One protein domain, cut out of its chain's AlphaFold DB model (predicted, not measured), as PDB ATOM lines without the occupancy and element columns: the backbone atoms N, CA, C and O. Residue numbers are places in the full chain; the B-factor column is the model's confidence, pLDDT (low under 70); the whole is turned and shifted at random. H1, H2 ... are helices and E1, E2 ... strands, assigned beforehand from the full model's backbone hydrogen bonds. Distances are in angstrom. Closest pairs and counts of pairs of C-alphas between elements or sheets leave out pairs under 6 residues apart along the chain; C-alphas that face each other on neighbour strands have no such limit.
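Overview. This is residues 85 to 227 of the 234 residues of the protein "WGR domain-containing protein" of Candidatus Lokiarchaeota archaeon (UniProt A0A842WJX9). A strongly twisted antiparallel sheet of eight strands, curled like part of a barrel, makes one end of the domain, and the long helix H1 starts at it and reaches far away along the longest axis. The link after H1 folds back at the far end, H2 crosses the later part of H1, and H3 packs between H2 and strand E1. The printed part has 143 residues, with E1 to E8 followed by H1, H2 and H3; the sheet's order is E6 E7 E2 E1 E3 E4 E5 E8, and the class is mixed, helices and strands. The whole is compact, with a radius of gyration of the C-alphas of 16.4 A, yet elongated, spanning 51 by 32 by 27 A.

Along the chain. Find C-alpha 85 at (-5.451, 27.109, 16.147); from there E1 runs 28.5 A to residue 96, bending by 67 degrees at residue 92. Next come E2, residues 99 to 102, E3, residues 111 to 118 and 22.2 A long, and E4, residues 124 to 129 and 15.6 A long. Then read E5, residues 134 to 137, E6, 141 to 144, E7, 147 to 150, and E8, 153 to 155. H1 starts at C-alpha 159, (-1.864, 27.097, 29.045), and runs 38.7 A to residue 185. H2 is residues 197 to 210, 19.8 A long; H3 is residues 218 to 225, ending at C-alpha 225, (-9.631, 49.458, 16.089).

Arrangement. Begin with E1, whose pairing is staggered: residues 85 to 93 pair with E3, with N 91 and O 113 at 2.8 A, and residues 93 to 96 with E2, with N 94 and O 101 at 2.9 A. E3, E4 and E5 form a meander, each strand the antiparallel neighbour of the one before; look at N 114 and O 127, 2.8 A, and N 128 and O 135, 2.8 A. E6 and E8 are the edge strands, and E7 runs on into E8 at 73 degrees. H1 only grazes the sheet, with residues 160 to 168. H3 stands at the sheet's level, only just, at a height of 3.5 A; its closest C-alpha to E1 is that of Val 220, 5.0 A from that of Met 90. H1 touches H2 with residues 175 to 182 alone, closest at the C-alphas of Val 179 and Ala 204, 5.6 A. H2 touches H3, closest at the C-alphas of Ala 204 and Ala 225, 5.1 A, at a steep tilt of 52 degrees, opposite ways. In H1, H2 and H3 every O i to N i+4 pair is within hydrogen-bond range.

Size, cuts and confidence. The C-alphas of Lys 121 and Arg 189 are the two farthest apart, 51.7 A. The printed part has no cut. The link from H1 to H2 is long, and residues 184 to 194 stand free. Mean pLDDT of the printed part is 80.8; it is under 70 at residues 179, 182 to 219, 221 to 222 and 225.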
ATOM      1  N   TYR A  85      -4.452  26.162  15.664       84.00
ATOM      2  CA  TYR A  85      -5.451  27.109  16.147       84.00
ATOM      3  C   TYR A  85      -5.298  28.500  15.521       84.00
ATOM      4  O   TYR A  85      -4.188  28.988  15.312       84.00
ATOM      5  N   LYS A  86      -6.432  29.148  15.248       81.75
ATOM      6  CA  LYS A  86      -6.533  30.528  14.752       81.75
ATOM      7  C   LYS A  86      -7.651  31.244  15.501       81.75
ATOM      8  O   LYS A  86      -8.750  30.708  15.592       81.75
ATOM      9  N   ILE A  87      -7.399  32.454  15.998       87.06
ATOM     10  CA  ILE A  87      -8.466  33.299  16.552       87.06
ATOM     11  C   ILE A  87      -9.277  33.843  15.368       87.06
ATOM     12  O   ILE A  87      -8.780  34.648  14.579       87.06
ATOM     13  N   SER A  88     -10.501  33.341  15.208       86.12
ATOM     14  CA  SER A  88     -11.348  33.592  14.037       86.12
ATOM     15  C   SER A  88     -12.383  34.684  14.266       86.12
ATOM     16  O   SER A  88     -12.812  35.318  13.309       86.12
ATOM     17  N   ARG A  89     -12.795  34.926  15.514       90.31
ATOM     18  CA  ARG A  89     -13.771  35.976  15.835       90.31
ATOM     19  C   ARG A  89     -13.544  36.513  17.233       90.31
ATOM     20  O   ARG A  89     -13.170  35.772  18.139       90.31
ATOM     21  N   MET A  90     -13.807  37.802  17.406       93.25
ATOM     22  CA  MET A  90     -13.746  38.474  18.695       93.25
ATOM     23  C   MET A  90     -14.861  39.510  18.790       93.25
ATOM     24  O   MET A  90     -15.070  40.297  17.867       93.25
ATOM     25  N   LEU A  91     -15.573  39.524  19.914       94.56
ATOM     26  CA  LEU A  91     -16.647  40.468  20.193       94.56
ATOM     27  C   LEU A  91     -16.525  40.998  21.619       94.56
ATOM     28  O   LEU A  91     -16.298  40.239  22.558       94.56
ATOM     29  N   PHE A  92     -16.767  42.293  21.795       95.31
ATOM     30  CA  PHE A  92     -17.082  42.848  23.109       95.31
ATOM     31  C   PHE A  92     -18.540  42.549  23.404       95.31
ATOM     32  O   PHE A  92     -19.392  42.813  22.552       95.31
ATOM     33  N   VAL A  93     -18.835  41.985  24.572       97.25
ATOM     34  CA  VAL A  93     -20.191  41.562  24.916       97.25
ATOM     35  C   VAL A  93     -20.536  41.864  26.369       97.25
ATOM     36  O   VAL A  93     -19.717  41.735  27.275       97.25
ATOM     37  N   ASN A  94     -21.792  42.233  26.600       97.56
ATOM     38  CA  ASN A  94     -22.398  42.134  27.920       97.56
ATOM     39  C   ASN A  94     -23.024  40.746  28.065       97.56
ATOM     40  O   ASN A  94     -23.736  40.313  27.160       97.56
ATOM     41  N   GLN A  95     -22.806  40.086  29.199       96.88
ATOM     42  CA  GLN A  95     -23.447  38.814  29.513       96.88
ATOM     43  C   GLN A  95     -24.584  39.045  30.511       96.88
ATOM     44  O   GLN A  95     -24.414  39.743  31.510       96.88
ATOM     45  N   LYS A  96     -25.750  38.475  30.206       96.44
ATOM     46  CA  LYS A  96     -26.886  38.346  31.117       96.44
ATOM     47  C   LYS A  96     -27.476  36.955  30.912       96.44
ATOM     48  O   LYS A  96     -27.827  36.602  29.789       96.44
ATOM     49  N   ASP A  97     -27.539  36.168  31.980       93.56
ATOM     50  CA  ASP A  97     -27.984  34.771  31.947       93.56
ATOM     51  C   ASP A  97     -27.198  33.951  30.909       93.56
ATOM     52  O   ASP A  97     -25.971  33.858  30.979       93.56
ATOM     53  N   ASN A  98     -27.863  33.376  29.916       95.00
ATOM     54  CA  ASN A  98     -27.240  32.627  28.828       95.00
ATOM     55  C   ASN A  98     -27.142  33.423  27.516       95.00
ATOM     56  O   ASN A  98     -26.946  32.844  26.445       95.00
ATOM     57  N   LYS A  99     -27.290  34.751  27.588       96.81
ATOM     58  CA  LYS A  99     -27.277  35.650  26.438       96.81
ATOM     59  C   LYS A  99     -26.112  36.630  26.510       96.81
ATOM     60  O   LYS A  99     -25.875  37.300  27.516       96.81
ATOM     61  N   LEU A 100     -25.415  36.750  25.390       98.12
ATOM     62  CA  LEU A 100     -24.395  37.748  25.118       98.12
ATOM     63  C   LEU A 100     -24.994  38.808  24.193       98.12
ATOM     64  O   LEU A 100     -25.572  38.482  23.160       98.12
ATOM     65  N   THR A 101     -24.859  40.082  24.537       97.94
ATOM     66  CA  THR A 101     -25.269  41.206  23.681       97.94
ATOM     67  C   THR A 101     -24.037  41.972  23.236       97.94
ATOM     68  O   THR A 101     -23.192  42.306  24.065       97.94
ATOM     69  N   HIS A 102     -23.924  42.247  21.936       96.06
ATOM     70  CA  HIS A 102     -22.744  42.886  21.365       96.06
ATOM     71  C   HIS A 102     -22.619  44.327  21.855       96.06
ATOM     72  O   HIS A 102     -23.570  45.105  21.818       96.06
ATOM     73  N   LEU A 103     -21.405  44.695  22.243       93.00
ATOM     74  CA  LEU A 103     -21.016  46.051  22.584       93.00
ATOM     75  C   LEU A 103     -20.252  46.664  21.408       93.00
ATOM     76  O   LEU A 103     -19.434  46.011  20.747       93.00
ATOM     77  N   ALA A 104     -20.515  47.942  21.141       87.19
ATOM     78  CA  ALA A 104     -19.778  48.695  20.129       87.19
ATOM     79  C   ALA A 104     -18.309  48.885  20.548       87.19
ATOM     80  O   ALA A 104     -17.398  48.634  19.755       87.19
ATOM     81  N   LYS A 105     -18.098  49.236  21.821       86.12
ATOM     82  CA  LYS A 105     -16.800  49.576  22.412       86.12
ATOM     83  C   LYS A 105     -16.393  48.582  23.495       86.12
ATOM     84  O   LYS A 105     -17.244  47.913  24.083       86.12
ATOM     85  N   TYR A 106     -15.092  48.520  23.751       89.25
ATOM     86  CA  TYR A 106     -14.540  47.739  24.850       89.25
ATOM     87  C   TYR A 106     -14.876  48.371  26.207       89.25
ATOM     88  O   TYR A 106     -14.666  49.571  26.422       89.25
ATOM     89  N   ASP A 107     -15.353  47.537  27.128       89.38
ATOM     90  CA  ASP A 107     -15.568  47.863  28.533       89.38
ATOM     91  C   ASP A 107     -14.840  46.810  29.393       89.38
ATOM     92  O   ASP A 107     -15.184  45.627  29.309       89.38
ATOM     93  N   PRO A 108     -13.845  47.199  30.215       90.06
ATOM     94  CA  PRO A 108     -13.073  46.268  31.043       90.06
ATOM     95  C   PRO A 108     -13.901  45.591  32.144       90.06
ATOM     96  O   PRO A 108     -13.462  44.600  32.721       90.06
ATOM     97  N   LYS A 109     -15.108  46.095  32.438       92.94
ATOM     98  CA  LYS A 109     -16.057  45.465  33.371       92.94
ATOM     99  C   LYS A 109     -16.947  44.418  32.694       92.94
ATOM    100  O   LYS A 109     -17.838  43.863  33.336       92.94
ATOM    101  N   LYS A 110     -16.774  44.204  31.389       95.81
ATOM    102  CA  LYS A 110     -17.583  43.311  30.558       95.81
ATOM    103  C   LYS A 110     -16.715  42.195  29.986       95.81
ATOM    104  O   LYS A 110     -15.566  42.011  30.380       95.81
ATOM    105  N   TRP A 111     -17.299  41.416  29.084       97.06
ATOM    106  CA  TRP A 111     -16.686  40.209  28.563       97.06
ATOM    107  C   TRP A 111     -16.184  40.401  27.135       97.06
ATOM    108  O   TRP A 111     -16.728  41.176  26.342       97.06
ATOM    109  N   VAL A 112     -15.169  39.620  26.795       97.00
ATOM    110  CA  VAL A 112     -14.676  39.408  25.444       97.00
ATOM    111  C   VAL A 112     -15.043  37.985  25.045       97.00
ATOM    112  O   VAL A 112     -14.569  37.019  25.640       97.00
ATOM    113  N   TYR A 113     -15.907  37.856  24.047       97.19
ATOM    114  CA  TYR A 113     -16.213  36.583  23.408       97.19
ATOM    115  C   TYR A 113     -15.206  36.329  22.290       97.19
ATOM    116  O   TYR A 113     -14.967  37.217  21.469       97.19
ATOM    117  N   VAL A 114     -14.623  35.135  22.257       96.19
ATOM    118  CA  VAL A 114     -13.565  34.757  21.320       96.19
ATOM    119  C   VAL A 114     -13.882  33.396  20.720       96.19
ATOM    120  O   VAL A 114     -14.118  32.437  21.450       96.19
ATOM    121  N   GLU A 115     -13.841  33.297  19.396       94.69
ATOM    122  CA  GLU A 115     -13.881  32.021  18.683       94.69
ATOM    123  C   GLU A 115     -12.480  31.662  18.204       94.69
ATOM    124  O   GLU A 115     -11.782  32.482  17.598       94.69
ATOM    125  N   ILE A 116     -12.075  30.428  18.485       92.31
ATOM    126  CA  ILE A 116     -10.799  29.867  18.075       92.31
ATOM    127  C   ILE A 116     -11.080  28.659  17.187       92.31
ATOM    128  O   ILE A 116     -11.542  27.620  17.655       92.31
ATOM    129  N   LEU A 117     -10.784  28.800  15.899       88.12
ATOM    130  CA  LEU A 117     -10.881  27.736  14.911       88.12
ATOM    131  C   LEU A 117      -9.695  26.783  15.052       88.12
ATOM    132  O   LEU A 117      -8.539  27.197  14.957       88.12
ATOM    133  N   ASN A 118      -9.970  25.488  15.150       88.38
ATOM    134  CA  ASN A 118      -8.987  24.455  14.875       88.38
ATOM    135  C   ASN A 118      -8.992  24.135  13.377       88.38
ATOM    136  O   ASN A 118      -9.888  23.487  12.840       88.38
ATOM    137  N   SER A 119      -7.949  24.548  12.672       79.94
ATOM    138  CA  SER A 119      -7.834  24.344  11.228       79.94
ATOM    139  C   SER A 119      -7.688  22.874  10.804       79.94
ATOM    140  O   SER A 119      -7.836  22.589   9.613       79.94
ATOM    141  N   TRP A 120      -7.388  21.959  11.737       80.62
ATOM    142  CA  TRP A 120      -7.229  20.524  11.470       80.62
ATOM    143  C   TRP A 120      -8.536  19.770  11.697       80.62
ATOM    144  O   TRP A 120      -8.982  19.058  10.804       80.62
ATOM    145  N   LYS A 121      -9.159  19.962  12.864       85.62
ATOM    146  CA  LYS A 121     -10.430  19.313  13.226       85.62
ATOM    147  C   LYS A 121     -11.659  20.015  12.654       85.62
ATOM    148  O   LYS A 121     -12.721  19.412  12.597       85.62
ATOM    149  N   LYS A 122     -11.503  21.269  12.218       84.00
ATOM    150  CA  LYS A 122     -12.585  22.146  11.746       84.00
ATOM    151  C   LYS A 122     -13.661  22.406  12.812       84.00
ATOM    152  O   LYS A 122     -14.793  22.719  12.466       84.00
ATOM    153  N   ASP A 123     -13.290  22.318  14.089       89.69
ATOM    154  CA  ASP A 123     -14.123  22.703  15.228       89.69
ATOM    155  C   ASP A 123     -13.756  24.104  15.748       89.69
ATOM    156  O   ASP A 123     -12.709  24.670  15.413       89.69
ATOM    157  N   ILE A 124     -14.670  24.692  16.524       92.25
ATOM    158  CA  ILE A 124     -14.526  26.031  17.104       92.25
ATOM    159  C   ILE A 124     -14.610  25.917  18.622       92.25
ATOM    160  O   ILE A 124     -15.655  25.551  19.161       92.25
ATOM    161  N   THR A 125     -13.536  26.310  19.303       94.88
ATOM    162  CA  THR A 125     -13.548  26.565  20.745       94.88
ATOM    163  C   THR A 125     -14.036  27.986  20.991       94.88
ATOM    164  O   THR A 125     -13.579  28.927  20.340       94.88
ATOM    165  N   ARG A 126     -14.962  28.157  21.934       96.94
ATOM    166  CA  ARG A 126     -15.567  29.454  22.254       96.94
ATOM    167  C   ARG A 126     -15.226  29.846  23.673       96.94
ATOM    168  O   ARG A 126     -15.635  29.167  24.609       96.94
ATOM    169  N   LEU A 127     -14.500  30.941  23.826       97.81
ATOM    170  CA  LEU A 127     -14.106  31.466  25.124       97.81
ATOM    171  C   LEU A 127     -14.876  32.743  25.443       97.81
ATOM    172  O   LEU A 127     -15.088  33.593  24.581       97.81
ATOM    173  N   LEU A 128     -15.258  32.886  26.704       97.62
ATOM    174  CA  LEU A 128     -15.795  34.106  27.282       97.62
ATOM    175  C   LEU A 128     -14.826  34.568  28.374       97.62
ATOM    176  O   LEU A 128     -14.668  33.905  29.398       97.62
ATOM    177  N   LEU A 129     -14.145  35.681  28.118       97.81
ATOM    178  CA  LEU A 129     -13.018  36.167  28.913       97.81
ATOM    179  C   LEU A 129     -13.376  37.503  29.575       97.81
ATOM    180  O   LEU A 129     -13.832  38.420  28.899       97.81
ATOM    181  N   SER A 130     -13.167  37.626  30.880       95.62
ATOM    182  CA  SER A 130     -13.140  38.907  31.600       95.62
ATOM    183  C   SER A 130     -11.735  39.139  32.146       95.62
ATOM    184  O   SER A 130     -10.868  38.280  31.977       95.62
ATOM    185  N   LYS A 131     -11.506  40.253  32.847       93.00
ATOM    186  CA  LYS A 131     -10.228  40.547  33.508       93.00
ATOM    187  C   LYS A 131      -9.694  39.396  34.366       93.00
ATOM    188  O   LYS A 131      -8.509  39.099  34.312       93.00
ATOM    189  N   ASN A 132     -10.570  38.726  35.113       92.25
ATOM    190  CA  ASN A 132     -10.161  37.728  36.105       92.25
ATOM    191  C   ASN A 132     -10.711  36.328  35.825       92.25
ATOM    192  O   ASN A 132     -10.273  35.365  36.446       92.25
ATOM    193  N   GLU A 133     -11.671  36.195  34.913       95.88
ATOM    194  CA  GLU A 133     -12.382  34.941  34.702       95.88
ATOM    195  C   GLU A 133     -12.294  34.500  33.246       95.88
ATOM    196  O   GLU A 133     -12.178  35.306  32.316       95.88
ATOM    197  N   SER A 134     -12.348  33.187  33.050       97.81
ATOM    198  CA  SER A 134     -12.409  32.567  31.732       97.81
ATOM    199  C   SER A 134     -13.411  31.422  31.768       97.81
ATOM    200  O   SER A 134     -13.369  30.567  32.652       97.81
ATOM    201  N   TYR A 135     -14.313  31.408  30.793       97.56
ATOM    202  CA  TYR A 135     -15.288  30.344  30.595       97.56
ATOM    203  C   TYR A 135     -15.189  29.801  29.175       97.56
ATOM    204  O   TYR A 135     -14.950  30.557  28.237       97.56
ATOM    205  N   GLU A 136     -15.413  28.504  29.015       97.56
ATOM    206  CA  GLU A 136     -15.634  27.879  27.716       97.56
ATOM    207  C   GLU A 136     -17.132  27.667  27.504       97.56
ATOM    208  O   GLU A 136     -17.831  27.192  28.402       97.56
ATOM    209  N   ILE A 137     -17.631  28.033  26.325       96.75
ATOM    210  CA  ILE A 137     -19.010  27.781  25.910       96.75
ATOM    211  C   ILE A 137     -19.044  26.443  25.171       96.75
ATOM    212  O   ILE A 137     -18.514  26.325  24.067       96.75
ATOM    213  N   THR A 138     -19.683  25.449  25.785       86.94
ATOM    214  CA  THR A 138     -19.747  24.061  25.291       86.94
ATOM    215  C   THR A 138     -21.134  23.670  24.783       86.94
ATOM    216  O   THR A 138     -21.264  22.742  23.989       86.94
ATOM    217  N   GLY A 139     -22.185  24.383  25.207       80.38
ATOM    218  CA  GLY A 139     -23.536  24.189  24.679       80.38
ATOM    219  C   GLY A 139     -23.710  24.771  23.274       80.38
ATOM    220  O   GLY A 139     -22.933  25.622  22.841       80.38
ATOM    221  N   GLY A 140     -24.770  24.346  22.578       88.75
ATOM    222  CA  GLY A 140     -25.142  24.901  21.274       88.75
ATOM    223  C   GLY A 140     -25.243  26.428  21.307       88.75
ATOM    224  O   GLY A 140     -25.637  27.012  22.320       88.75
ATOM    225  N   VAL A 141     -24.858  27.062  20.202       93.69
ATOM    226  CA  VAL A 141     -24.829  28.519  20.057       93.69
ATOM    227  C   VAL A 141     -25.819  28.939  18.983       93.69
ATOM    228  O   VAL A 141     -25.830  28.376  17.889       93.69
ATOM    229  N   THR A 142     -26.637  29.939  19.292       96.00
ATOM    230  CA  THR A 142     -27.597  30.532  18.360       96.00
ATOM    231  C   THR A 142     -27.278  32.010  18.185       96.00
ATOM    232  O   THR A 142     -27.233  32.763  19.159       96.00
ATOM    233  N   GLU A 143     -27.068  32.426  16.937       95.56
ATOM    234  CA  GLU A 143     -26.862  33.828  16.574       95.56
ATOM    235  C   GLU A 143     -28.214  34.538  16.439       95.56
ATOM    236  O   GLU A 143     -29.129  34.060  15.770       95.56
ATOM    237  N   GLY A 144     -28.324  35.706  17.058       92.81
ATOM    238  CA  GLY A 144     -29.413  36.655  16.866       92.81
ATOM    239  C   GLY A 144     -28.870  38.011  16.422       92.81
ATOM    240  O   GLY A 144     -27.660  38.245  16.365       92.81
ATOM    241  N   TYR A 145     -29.762  38.964  16.146       93.62
ATOM    242  CA  TYR A 145     -29.321  40.324  15.835       93.62
ATOM    243  C   TYR A 145     -28.526  40.904  17.012       93.62
ATOM    244  O   TYR A 145     -29.051  41.047  18.120       93.62
ATOM    245  N   LYS A 146     -27.240  41.197  16.770       93.75
ATOM    246  CA  LYS A 146     -26.285  41.713  17.767       93.75
ATOM    247  C   LYS A 146     -26.284  40.931  19.091       93.75
ATOM    248  O   LYS A 146     -26.043  41.506  20.156       93.75
ATOM    249  N   SER A 147     -26.585  39.637  19.050       96.69
ATOM    250  CA  SER A 147     -26.610  38.808  20.247       96.69
ATOM    251  C   SER A 147     -26.301  37.353  19.951       96.69
ATOM    252  O   SER A 147     -26.502  36.875  18.841       96.69
ATOM    253  N   ILE A 148     -25.822  36.658  20.974       97.38
ATOM    254  CA  ILE A 148     -25.510  35.237  20.942       97.38
ATOM    255  C   ILE A 148     -26.170  34.608  22.164       97.38
ATOM    256  O   ILE A 148     -25.952  35.072  23.281       97.38
ATOM    257  N   THR A 149     -26.954  33.556  21.971       97.25
ATOM    258  CA  THR A 149     -27.448  32.717  23.070       97.25
ATOM    259  C   THR A 149     -26.650  31.422  23.088       97.25
ATOM    260  O   THR A 149     -26.363  30.865  22.028       97.25
ATOM    261  N   TYR A 150     -26.286  30.940  24.273       96.88
ATOM    262  CA  TYR A 150     -25.554  29.686  24.434       96.88
ATOM    263  C   TYR A 150     -26.267  28.718  25.379       96.88
ATOM    264  O   TYR A 150     -27.017  29.124  26.264       96.88
ATOM    265  N   GLY A 151     -26.022  27.421  25.193       94.94
ATOM    266  CA  GLY A 151     -26.577  26.385  26.060       94.94
ATOM    267  C   GLY A 151     -25.973  26.421  27.463       94.94
ATOM    268  O   GLY A 151     -26.690  26.638  28.432       94.94
ATOM    269  N   GLN A 152     -24.661  26.207  27.573       93.94
ATOM    270  CA  GLN A 152     -23.931  26.130  28.844       93.94
ATOM    271  C   GLN A 152     -22.536  26.742  28.702       93.94
ATOM    272  O   GLN A 152     -21.966  26.750  27.605       93.94
ATOM    273  N   LYS A 153     -21.993  27.225  29.825       95.44
ATOM    274  CA  LYS A 153     -20.592  27.631  29.955       95.44
ATOM    275  C   LYS A 153     -19.974  26.999  31.197       95.44
ATOM    276  O   LYS A 153     -20.634  26.938  32.232       95.44
ATOM    277  N   SER A 154     -18.704  26.630  31.117       95.44
ATOM    278  CA  SER A 154     -17.953  26.048  32.236       95.44
ATOM    279  C   SER A 154     -16.681  26.852  32.495       95.44
ATOM    280  O   SER A 154     -16.081  27.327  31.527       95.44
ATOM    281  N   PRO A 155     -16.265  27.057  33.760       96.75
ATOM    282  CA  PRO A 155     -14.972  27.669  34.053       96.75
ATOM    283  C   PRO A 155     -13.856  26.924  33.319       96.75
ATOM    284  O   PRO A 155     -13.852  25.695  33.279       96.75
ATOM    285  N   THR A 156     -12.916  27.661  32.738       96.06
ATOM    286  CA  THR A 156     -11.779  27.085  32.015       96.06
ATOM    287  C   THR A 156     -10.503  27.833  32.369       96.06
ATOM    288  O   THR A 156     -10.524  29.025  32.671       96.06
ATOM    289  N   SER A 157      -9.377  27.131  32.372       92.44
ATOM    290  CA  SER A 157      -8.068  27.705  32.675       92.44
ATOM    291  C   SER A 157      -6.957  26.857  32.054       92.44
ATOM    292  O   SER A 157      -7.212  25.805  31.467       92.44
ATOM    293  N   GLY A 158      -5.714  27.324  32.163       90.81
ATOM    294  CA  GLY A 158      -4.532  26.593  31.715       90.81
ATOM    295  C   GLY A 158      -3.836  27.231  30.517       90.81
ATOM    296  O   GLY A 158      -4.174  28.330  30.074       90.81
ATOM    297  N   ASN A 159      -2.824  26.533  29.999       88.38
ATOM    298  CA  ASN A 159      -1.864  27.097  29.045       88.38
ATOM    299  C   ASN A 159      -2.515  27.618  27.762       88.38
ATOM    300  O   ASN A 159      -2.150  28.692  27.299       88.38
ATOM    301  N   PHE A 160      -3.498  26.897  27.218       88.56
ATOM    302  CA  PHE A 160      -4.201  27.315  26.006       88.56
ATOM    303  C   PHE A 160      -4.968  28.630  26.212       88.56
ATOM    304  O   PHE A 160      -4.792  29.581  25.453       88.56
ATOM    305  N   VAL A 161      -5.762  28.720  27.284       92.81
ATOM    306  CA  VAL A 161      -6.532  29.926  27.626       92.81
ATOM    307  C   VAL A 161      -5.588  31.099  27.903       92.81
ATOM    308  O   VAL A 161      -5.783  32.190  27.370       92.81
ATOM    309  N   ASN A 162      -4.511  30.866  28.659       91.38
ATOM    310  CA  ASN A 162      -3.491  31.877  28.948       91.38
ATOM    311  C   ASN A 162      -2.767  32.355  27.680       91.38
ATOM    312  O   ASN A 162      -2.480  33.546  27.552       91.38
ATOM    313  N   ALA A 163      -2.508  31.459  26.724       88.81
ATOM    314  CA  ALA A 163      -1.937  31.817  25.430       88.81
ATOM    315  C   ALA A 163      -2.891  32.710  24.627       88.81
ATOM    316  O   ALA A 163      -2.456  33.742  24.120       88.81
ATOM    317  N   VAL A 164      -4.188  32.376  24.565       91.00
ATOM    318  CA  VAL A 164      -5.204  33.223  23.911       91.00
ATOM    319  C   VAL A 164      -5.241  34.612  24.552       91.00
ATOM    320  O   VAL A 164      -5.128  35.610  23.841       91.00
ATOM    321  N   ARG A 165      -5.323  34.693  25.887       93.00
ATOM    322  CA  ARG A 165      -5.323  35.971  26.623       93.00
ATOM    323  C   ARG A 165      -4.071  36.796  26.324       93.00
ATOM    324  O   ARG A 165      -4.177  37.960  25.947       93.00
ATOM    325  N   GLY A 166      -2.892  36.181  26.418       88.62
ATOM    326  CA  GLY A 166      -1.615  36.847  26.160       88.62
ATOM    327  C   GLY A 166      -1.466  37.336  24.718       88.62
ATOM    328  O   GLY A 166      -0.924  38.418  24.494       88.62
ATOM    329  N   ILE A 167      -1.972  36.574  23.743       84.31
ATOM    330  CA  ILE A 167      -2.026  36.993  22.339       84.31
ATOM    331  C   ILE A 167      -2.910  38.232  22.210       84.31
ATOM    332  O   ILE A 167      -2.417  39.259  21.749       84.31
ATOM    333  N   LEU A 168      -4.168  38.169  22.661       88.12
ATOM    334  CA  LEU A 168      -5.121  39.281  22.560       88.12
ATOM    335  C   LEU A 168      -4.595  40.556  23.236       88.12
ATOM    336  O   LEU A 168      -4.677  41.633  22.647       88.12
ATOM    337  N   ARG A 169      -3.995  40.438  24.427       88.38
ATOM    338  CA  ARG A 169      -3.400  41.576  25.138       88.38
ATOM    339  C   ARG A 169      -2.262  42.212  24.341       88.38
ATOM    340  O   ARG A 169      -2.336  43.398  24.030       88.38
ATOM    341  N   ARG A 170      -1.270  41.421  23.921       83.25
ATOM    342  CA  ARG A 170      -0.127  41.903  23.123       83.25
ATOM    343  C   ARG A 170      -0.573  42.603  21.840       83.25
ATOM    344  O   ARG A 170       0.030  43.584  21.421       83.25
ATOM    345  N   LEU A 171      -1.627  42.102  21.209       77.50
ATOM    346  CA  LEU A 171      -2.176  42.714  20.004       77.50
ATOM    347  C   LEU A 171      -2.839  44.052  20.305       77.50
ATOM    348  O   LEU A 171      -2.583  45.005  19.579       77.50
ATOM    349  N   SER A 172      -3.625  44.153  21.384       82.12
ATOM    350  CA  SER A 172      -4.160  45.456  21.794       82.12
ATOM    351  C   SER A 172      -3.049  46.465  22.067       82.12
ATOM    352  O   SER A 172      -3.166  47.604  21.634       82.12
ATOM    353  N   GLU A 173      -1.949  46.050  22.700       82.38
ATOM    354  CA  GLU A 173      -0.786  46.911  22.933       82.38
ATOM    355  C   GLU A 173      -0.184  47.396  21.605       82.38
ATOM    356  O   GLU A 173      -0.001  48.594  21.418       82.38
ATOM    357  N   GLN A 174       0.043  46.493  20.644       75.50
ATOM    358  CA  GLN A 174       0.563  46.851  19.318       75.50
ATOM    359  C   GLN A 174      -0.363  47.807  18.553       75.50
ATOM    360  O   GLN A 174       0.113  48.786  17.978       75.50
ATOM    361  N   VAL A 175      -1.679  47.553  18.560       73.94
ATOM    362  CA  VAL A 175      -2.674  48.433  17.924       73.94
ATOM    363  C   VAL A 175      -2.606  49.825  18.546       73.94
ATOM    364  O   VAL A 175      -2.502  50.820  17.830       73.94
ATOM    365  N   VAL A 176      -2.628  49.893  19.880       75.81
ATOM    366  CA  VAL A 176      -2.615  51.147  20.637       75.81
ATOM    367  C   VAL A 176      -1.342  51.945  20.369       75.81
ATOM    368  O   VAL A 176      -1.431  53.154  20.167       75.81
ATOM    369  N   GLU A 177      -0.174  51.303  20.331       76.50
ATOM    370  CA  GLU A 177       1.092  51.991  20.064       76.50
ATOM    371  C   GLU A 177       1.121  52.638  18.677       76.50
ATOM    372  O   GLU A 177       1.535  53.789  18.545       76.50
ATOM    373  N   VAL A 178       0.603  51.968  17.645       70.31
ATOM    374  CA  VAL A 178       0.575  52.581  16.310       70.31
ATOM    375  C   VAL A 178      -0.502  53.652  16.189       70.31
ATOM    376  O   VAL A 178      -0.255  54.688  15.571       70.31
ATOM    377  N   VAL A 179      -1.660  53.469  16.830       69.94
ATOM    378  CA  VAL A 179      -2.682  54.521  16.925       69.94
ATOM    379  C   VAL A 179      -2.098  55.770  17.599       69.94
ATOM    380  O   VAL A 179      -2.196  56.858  17.036       69.94
ATOM    381  N   LYS A 180      -1.406  55.629  18.739       73.00
ATOM    382  CA  LYS A 180      -0.714  56.737  19.427       73.00
ATOM    383  C   LYS A 180       0.357  57.392  18.555       73.00
ATOM    384  O   LYS A 180       0.405  58.620  18.474       73.00
ATOM    385  N   ALA A 181       1.209  56.600  17.901       70.00
ATOM    386  CA  ALA A 181       2.267  57.115  17.034       70.00
ATOM    387  C   ALA A 181       1.686  57.933  15.872       70.00
ATOM    388  O   ALA A 181       2.160  59.032  15.591       70.00
ATOM    389  N   ARG A 182       0.608  57.446  15.246       66.06
ATOM    390  CA  ARG A 182      -0.068  58.144  14.148       66.06
ATOM    391  C   ARG A 182      -0.742  59.435  14.606       66.06
ATOM    392  O   ARG A 182      -0.588  60.446  13.934       66.06
ATOM    393  N   ILE A 183      -1.397  59.439  15.769       63.94
ATOM    394  CA  ILE A 183      -1.949  60.666  16.378       63.94
ATOM    395  C   ILE A 183      -0.841  61.692  16.634       63.94
ATOM    396  O   ILE A 183      -1.009  62.872  16.339       63.94
ATOM    397  N   THR A 184       0.304  61.238  17.147       66.81
ATOM    398  CA  THR A 184       1.455  62.102  17.447       66.81
ATOM    399  C   THR A 184       2.042  62.710  16.166       66.81
ATOM    400  O   THR A 184       2.347  63.900  16.136       66.81
ATOM    401  N   LEU A 185       2.140  61.924  15.084       60.66
ATOM    402  CA  LEU A 185       2.610  62.370  13.765       60.66
ATOM    403  C   LEU A 185       1.625  63.313  13.054       60.66
ATOM    404  O   LEU A 185       2.063  64.221  12.352       60.66
ATOM    405  N   SER A 186       0.314  63.155  13.267       60.41
ATOM    406  CA  SER A 186      -0.721  64.075  12.763       60.41
ATOM    407  C   SER A 186      -0.733  65.448  13.471       60.41
ATOM    408  O   SER A 186      -1.500  66.332  13.088       60.41
ATOM    409  N   GLY A 187       0.147  65.659  14.461       50.41
ATOM    410  CA  GLY A 187       0.362  66.921  15.177       50.41
ATOM    411  C   GLY A 187      -0.488  67.015  16.448       50.41
ATOM    412  O   GLY A 187      -1.683  66.741  16.448       50.41
ATOM    413  N   ALA A 188       0.025  67.481  17.585       47.59
ATOM    414  CA  ALA A 188       0.321  68.900  17.835       47.59
ATOM    415  C   ALA A 188      -0.797  69.914  17.447       47.59
ATOM    416  O   ALA A 188      -0.610  71.110  17.636       47.59
ATOM    417  N   ARG A 189      -1.973  69.484  16.949       45.38
ATOM    418  CA  ARG A 189      -3.118  70.348  16.585       45.38
ATOM    419  C   ARG A 189      -4.444  70.025  17.286       45.38
ATOM    420  O   ARG A 189      -5.363  70.827  17.185       45.38
ATOM    421  N   LYS A 190      -4.568  68.912  18.015       42.81
ATOM    422  CA  LYS A 190      -5.801  68.535  18.747       42.81
ATOM    423  C   LYS A 190      -5.510  68.098  20.189       42.81
ATOM    424  O   LYS A 190      -5.981  67.059  20.636       42.81
ATOM    425  N   LEU A 191      -4.707  68.868  20.922       40.56
ATOM    426  CA  LEU A 191      -4.405  68.567  22.329       40.56
ATOM    427  C   LEU A 191      -5.599  68.747  23.294       40.56
ATOM    428  O   LEU A 191      -5.419  68.479  24.473       40.56
ATOM    429  N   ASP A 192      -6.801  69.127  22.835       43.16
ATOM    430  CA  ASP A 192      -7.949  69.337  23.743       43.16
ATOM    431  C   ASP A 192      -9.342  68.957  23.199       43.16
ATOM    432  O   ASP A 192     -10.348  69.180  23.857       43.16
ATOM    433  N   MET A 193      -9.479  68.361  22.011       40.69
ATOM    434  CA  MET A 193     -10.817  68.013  21.502       40.69
ATOM    435  C   MET A 193     -10.789  66.663  20.805       40.69
ATOM    436  O   MET A 193     -10.148  66.510  19.764       40.69
ATOM    437  N   GLY A 194     -11.461  65.687  21.425       49.06
ATOM    438  CA  GLY A 194     -11.551  64.298  20.989       49.06
ATOM    439  C   GLY A 194     -11.641  64.160  19.472       49.06
ATOM    440  O   GLY A 194     -12.580  64.646  18.851       49.06
ATOM    441  N   GLY A 195     -10.633  63.516  18.878       49.22
ATOM    442  CA  GLY A 195     -10.674  63.150  17.464       49.22
ATOM    443  C   GLY A 195     -11.924  62.322  17.155       49.22
ATOM    444  O   GLY A 195     -12.373  61.533  17.991       49.22
ATOM    445  N   ASP A 196     -12.488  62.505  15.963       58.44
ATOM    446  CA  ASP A 196     -13.645  61.730  15.524       58.44
ATOM    447  C   ASP A 196     -13.316  60.236  15.590       58.44
ATOM    448  O   ASP A 196     -12.266  59.799  15.118       58.44
ATOM    449  N   GLU A 197     -14.216  59.423  16.151       59.22
ATOM    450  CA  GLU A 197     -14.063  57.958  16.231       59.22
ATOM    451  C   GLU A 197     -13.728  57.324  14.871       59.22
ATOM    452  O   GLU A 197     -13.020  56.319  14.800       59.22
ATOM    453  N   GLN A 198     -14.182  57.962  13.790       60.91
ATOM    454  CA  GLN A 198     -13.894  57.605  12.405       60.91
ATOM    455  C   GLN A 198     -12.406  57.771  12.038       60.91
ATOM    456  O   GLN A 198     -11.848  56.943  11.315       60.91
ATOM    457  N   GLU A 199     -11.752  58.818  12.549       62.78
ATOM    458  CA  GLU A 199     -10.330  59.111  12.335       62.78
ATOM    459  C   GLU A 199      -9.466  58.086  13.085       62.78
ATOM    460  O   GLU A 199      -8.524  57.542  12.513       62.78
ATOM    461  N   TYR A 200      -9.857  57.716  14.311       62.72
ATOM    462  CA  TYR A 200      -9.214  56.640  15.078       62.72
ATOM    463  C   TYR A 200      -9.365  55.269  14.417       62.72
ATOM    464  O   TYR A 200      -8.392  54.521  14.325       62.72
ATOM    465  N   ALA A 201     -10.570  54.934  13.951       63.12
ATOM    466  CA  ALA A 201     -10.836  53.658  13.298       63.12
ATOM    467  C   ALA A 201     -10.049  53.522  11.986       63.12
ATOM    468  O   ALA A 201      -9.442  52.481  11.755       63.12
ATOM    469  N   THR A 202      -9.999  54.581  11.172       66.56
ATOM    470  CA  THR A 202      -9.188  54.625   9.941       66.56
ATOM    471  C   THR A 202      -7.697  54.551  10.267       66.56
ATOM    472  O   THR A 202      -6.968  53.747   9.690       66.56
ATOM    473  N   ALA A 203      -7.247  55.321  11.265       64.25
ATOM    474  CA  ALA A 203      -5.862  55.316  11.714       64.25
ATOM    475  C   ALA A 203      -5.406  53.918  12.145       64.25
ATOM    476  O   ALA A 203      -4.327  53.479  11.742       64.25
ATOM    477  N   ALA A 204      -6.244  53.235  12.928       62.88
ATOM    478  CA  ALA A 204      -6.034  51.872  13.381       62.88
ATOM    479  C   ALA A 204      -6.114  50.866  12.228       62.88
ATOM    480  O   ALA A 204      -5.263  49.994  12.154       62.88
ATOM    481  N   LEU A 205      -7.077  50.976  11.312       63.75
ATOM    482  CA  LEU A 205      -7.193  50.055  10.179       63.75
ATOM    483  C   LEU A 205      -5.973  50.127   9.255       63.75
ATOM    484  O   LEU A 205      -5.354  49.085   9.055       63.75
ATOM    485  N   ASP A 206      -5.539  51.307   8.787       64.38
ATOM    486  CA  ASP A 206      -4.350  51.342   7.911       64.38
ATOM    487  C   ASP A 206      -3.078  50.959   8.683       64.38
ATOM    488  O   ASP A 206      -2.169  50.337   8.135       64.38
ATOM    489  N   ALA A 207      -3.008  51.285   9.979       60.69
ATOM    490  CA  ALA A 207      -1.933  50.822  10.847       60.69
ATOM    491  C   ALA A 207      -1.893  49.289  10.904       60.69
ATOM    492  O   ALA A 207      -0.829  48.694  10.752       60.69
ATOM    493  N   LEU A 208      -3.040  48.638  11.072       61.12
ATOM    494  CA  LEU A 208      -3.154  47.185  11.176       61.12
ATOM    495  C   LEU A 208      -2.899  46.487   9.838       61.12
ATOM    496  O   LEU A 208      -2.255  45.434   9.816       61.12
ATOM    497  N   GLU A 209      -3.328  47.094   8.733       60.88
ATOM    498  CA  GLU A 209      -2.984  46.654   7.381       60.88
ATOM    499  C   GLU A 209      -1.474  46.782   7.122       60.88
ATOM    500  O   GLU A 209      -0.859  45.835   6.630       60.88
ATOM    501  N   SER A 210      -0.842  47.882   7.552       59.03
ATOM    502  CA  SER A 210       0.613  48.074   7.437       59.03
ATOM    503  C   SER A 210       1.425  47.149   8.355       59.03
ATOM    504  O   SER A 210       2.517  46.710   7.995       59.03
ATOM    505  N   MET A 211       0.873  46.786   9.517       56.72
ATOM    506  CA  MET A 211       1.479  45.843  10.464       56.72
ATOM    507  C   MET A 211       1.381  44.383  10.011       56.72
ATOM    508  O   MET A 211       2.014  43.507  10.621       56.72
ATOM    509  N   ASN A 212       0.603  44.114   8.954       54.38
ATOM    510  CA  ASN A 212       0.393  42.792   8.380       54.38
ATOM    511  C   ASN A 212       0.077  41.781   9.501       54.38
ATOM    512  O   ASN A 212       0.821  40.824   9.726       54.38
ATOM    513  N   ILE A 213      -0.922  42.077  10.344       56.22
ATOM    514  CA  ILE A 213      -1.295  41.200  11.464       56.22
ATOM    515  C   ILE A 213      -1.937  39.942  10.886       56.22
ATOM    516  O   ILE A 213      -3.059  39.953  10.395       56.22
ATOM    517  N   THR A 214      -1.163  38.867  10.894       52.94
ATOM    518  CA  THR A 214      -1.379  37.717  10.034       52.94
ATOM    519  C   THR A 214      -2.282  36.663  10.663       52.94
ATOM    520  O   THR A 214      -3.141  36.123   9.990       52.94
ATOM    521  N   ASN A 215      -2.176  36.384  11.956       55.41
ATOM    522  CA  ASN A 215      -2.790  35.193  12.552       55.41
ATOM    523  C   ASN A 215      -4.261  35.331  12.998       55.41
ATOM    524  O   ASN A 215      -4.754  34.488  13.751       55.41
ATOM    525  N   MET A 216      -4.958  36.380  12.563       65.19
ATOM    526  CA  MET A 216      -6.339  36.667  12.950       65.19
ATOM    527  C   MET A 216      -7.185  37.059  11.756       65.19
ATOM    528  O   MET A 216      -6.694  37.554  10.745       65.19
ATOM    529  N   ASP A 217      -8.482  36.833  11.900       66.44
ATOM    530  CA  ASP A 217      -9.467  37.324  10.950       66.44
ATOM    531  C   ASP A 217      -9.537  38.864  10.944       66.44
ATOM    532  O   ASP A 217      -9.389  39.513  11.985       66.44
ATOM    533  N   LYS A 218      -9.819  39.465   9.780       64.69
ATOM    534  CA  LYS A 218      -9.978  40.925   9.640       64.69
ATOM    535  C   LYS A 218     -11.055  41.489  10.574       64.69
ATOM    536  O   LYS A 218     -10.922  42.612  11.055       64.69
ATOM    537  N   SER A 219     -12.099  40.717  10.866       68.69
ATOM    538  CA  SER A 219     -13.161  41.101  11.801       68.69
ATOM    539  C   SER A 219     -12.664  41.249  13.244       68.69
ATOM    540  O   SER A 219     -13.108  42.149  13.956       68.69
ATOM    541  N   VAL A 220     -11.698  40.423  13.664       71.69
ATOM    542  CA  VAL A 220     -11.032  40.528  14.973       71.69
ATOM    543  C   VAL A 220     -10.207  41.808  15.023       71.69
ATOM    544  O   VAL A 220     -10.328  42.594  15.958       71.69
ATOM    545  N   VAL A 221      -9.425  42.050  13.971       67.75
ATOM    546  CA  VAL A 221      -8.564  43.231  13.817       67.75
ATOM    547  C   VAL A 221      -9.385  44.528  13.857       67.75
ATOM    548  O   VAL A 221      -9.063  45.440  14.618       67.75
ATOM    549  N   SER A 222     -10.506  44.585  13.133       69.81
ATOM    550  CA  SER A 222     -11.443  45.717  13.174       69.81
ATOM    551  C   SER A 222     -11.999  45.971  14.580       69.81
ATOM    552  O   SER A 222     -12.235  47.117  14.957       69.81
ATOM    553  N   LYS A 223     -12.152  44.929  15.408       80.31
ATOM    554  CA  LYS A 223     -12.635  45.087  16.783       80.31
ATOM    555  C   LYS A 223     -11.611  45.753  17.702       80.31
ATOM    556  O   LYS A 223     -12.002  46.535  18.564       80.31
ATOM    557  N   PHE A 224     -10.318  45.513  17.487       75.06
ATOM    558  CA  PHE A 224      -9.263  46.251  18.185       75.06
ATOM    559  C   PHE A 224      -9.240  47.731  17.788       75.06
ATOM    560  O   PHE A 224      -9.029  48.582  18.645       75.06
ATOM    561  N   ALA A 225      -9.538  48.063  16.528       67.00
ATOM    562  CA  ALA A 225      -9.631  49.458  16.089       67.00
ATOM    563  C   ALA A 225     -10.705  50.254  16.858       67.00
ATOM    564  O   ALA A 225     -10.516  51.438  17.135       67.00
ATOM    565  N   THR A 226     -11.799  49.612  17.292       72.56
ATOM    566  CA  THR A 226     -12.848  50.284  18.084       72.56
ATOM    567  C   THR A 226     -12.480  50.507  19.557       72.56
ATOM    568  O   THR A 226     -13.285  51.051  20.318       72.56
ATOM    569  N   MET A 227     -11.276  50.106  19.985       73.12
ATOM    570  CA  MET A 227     -10.778  50.325  21.347       73.12
ATOM    571  C   MET A 227     -10.142  51.703  21.563       73.12
ATOM    572  O   MET A 227      -9.993  52.125  22.715       73.12
TER     573      MET A 227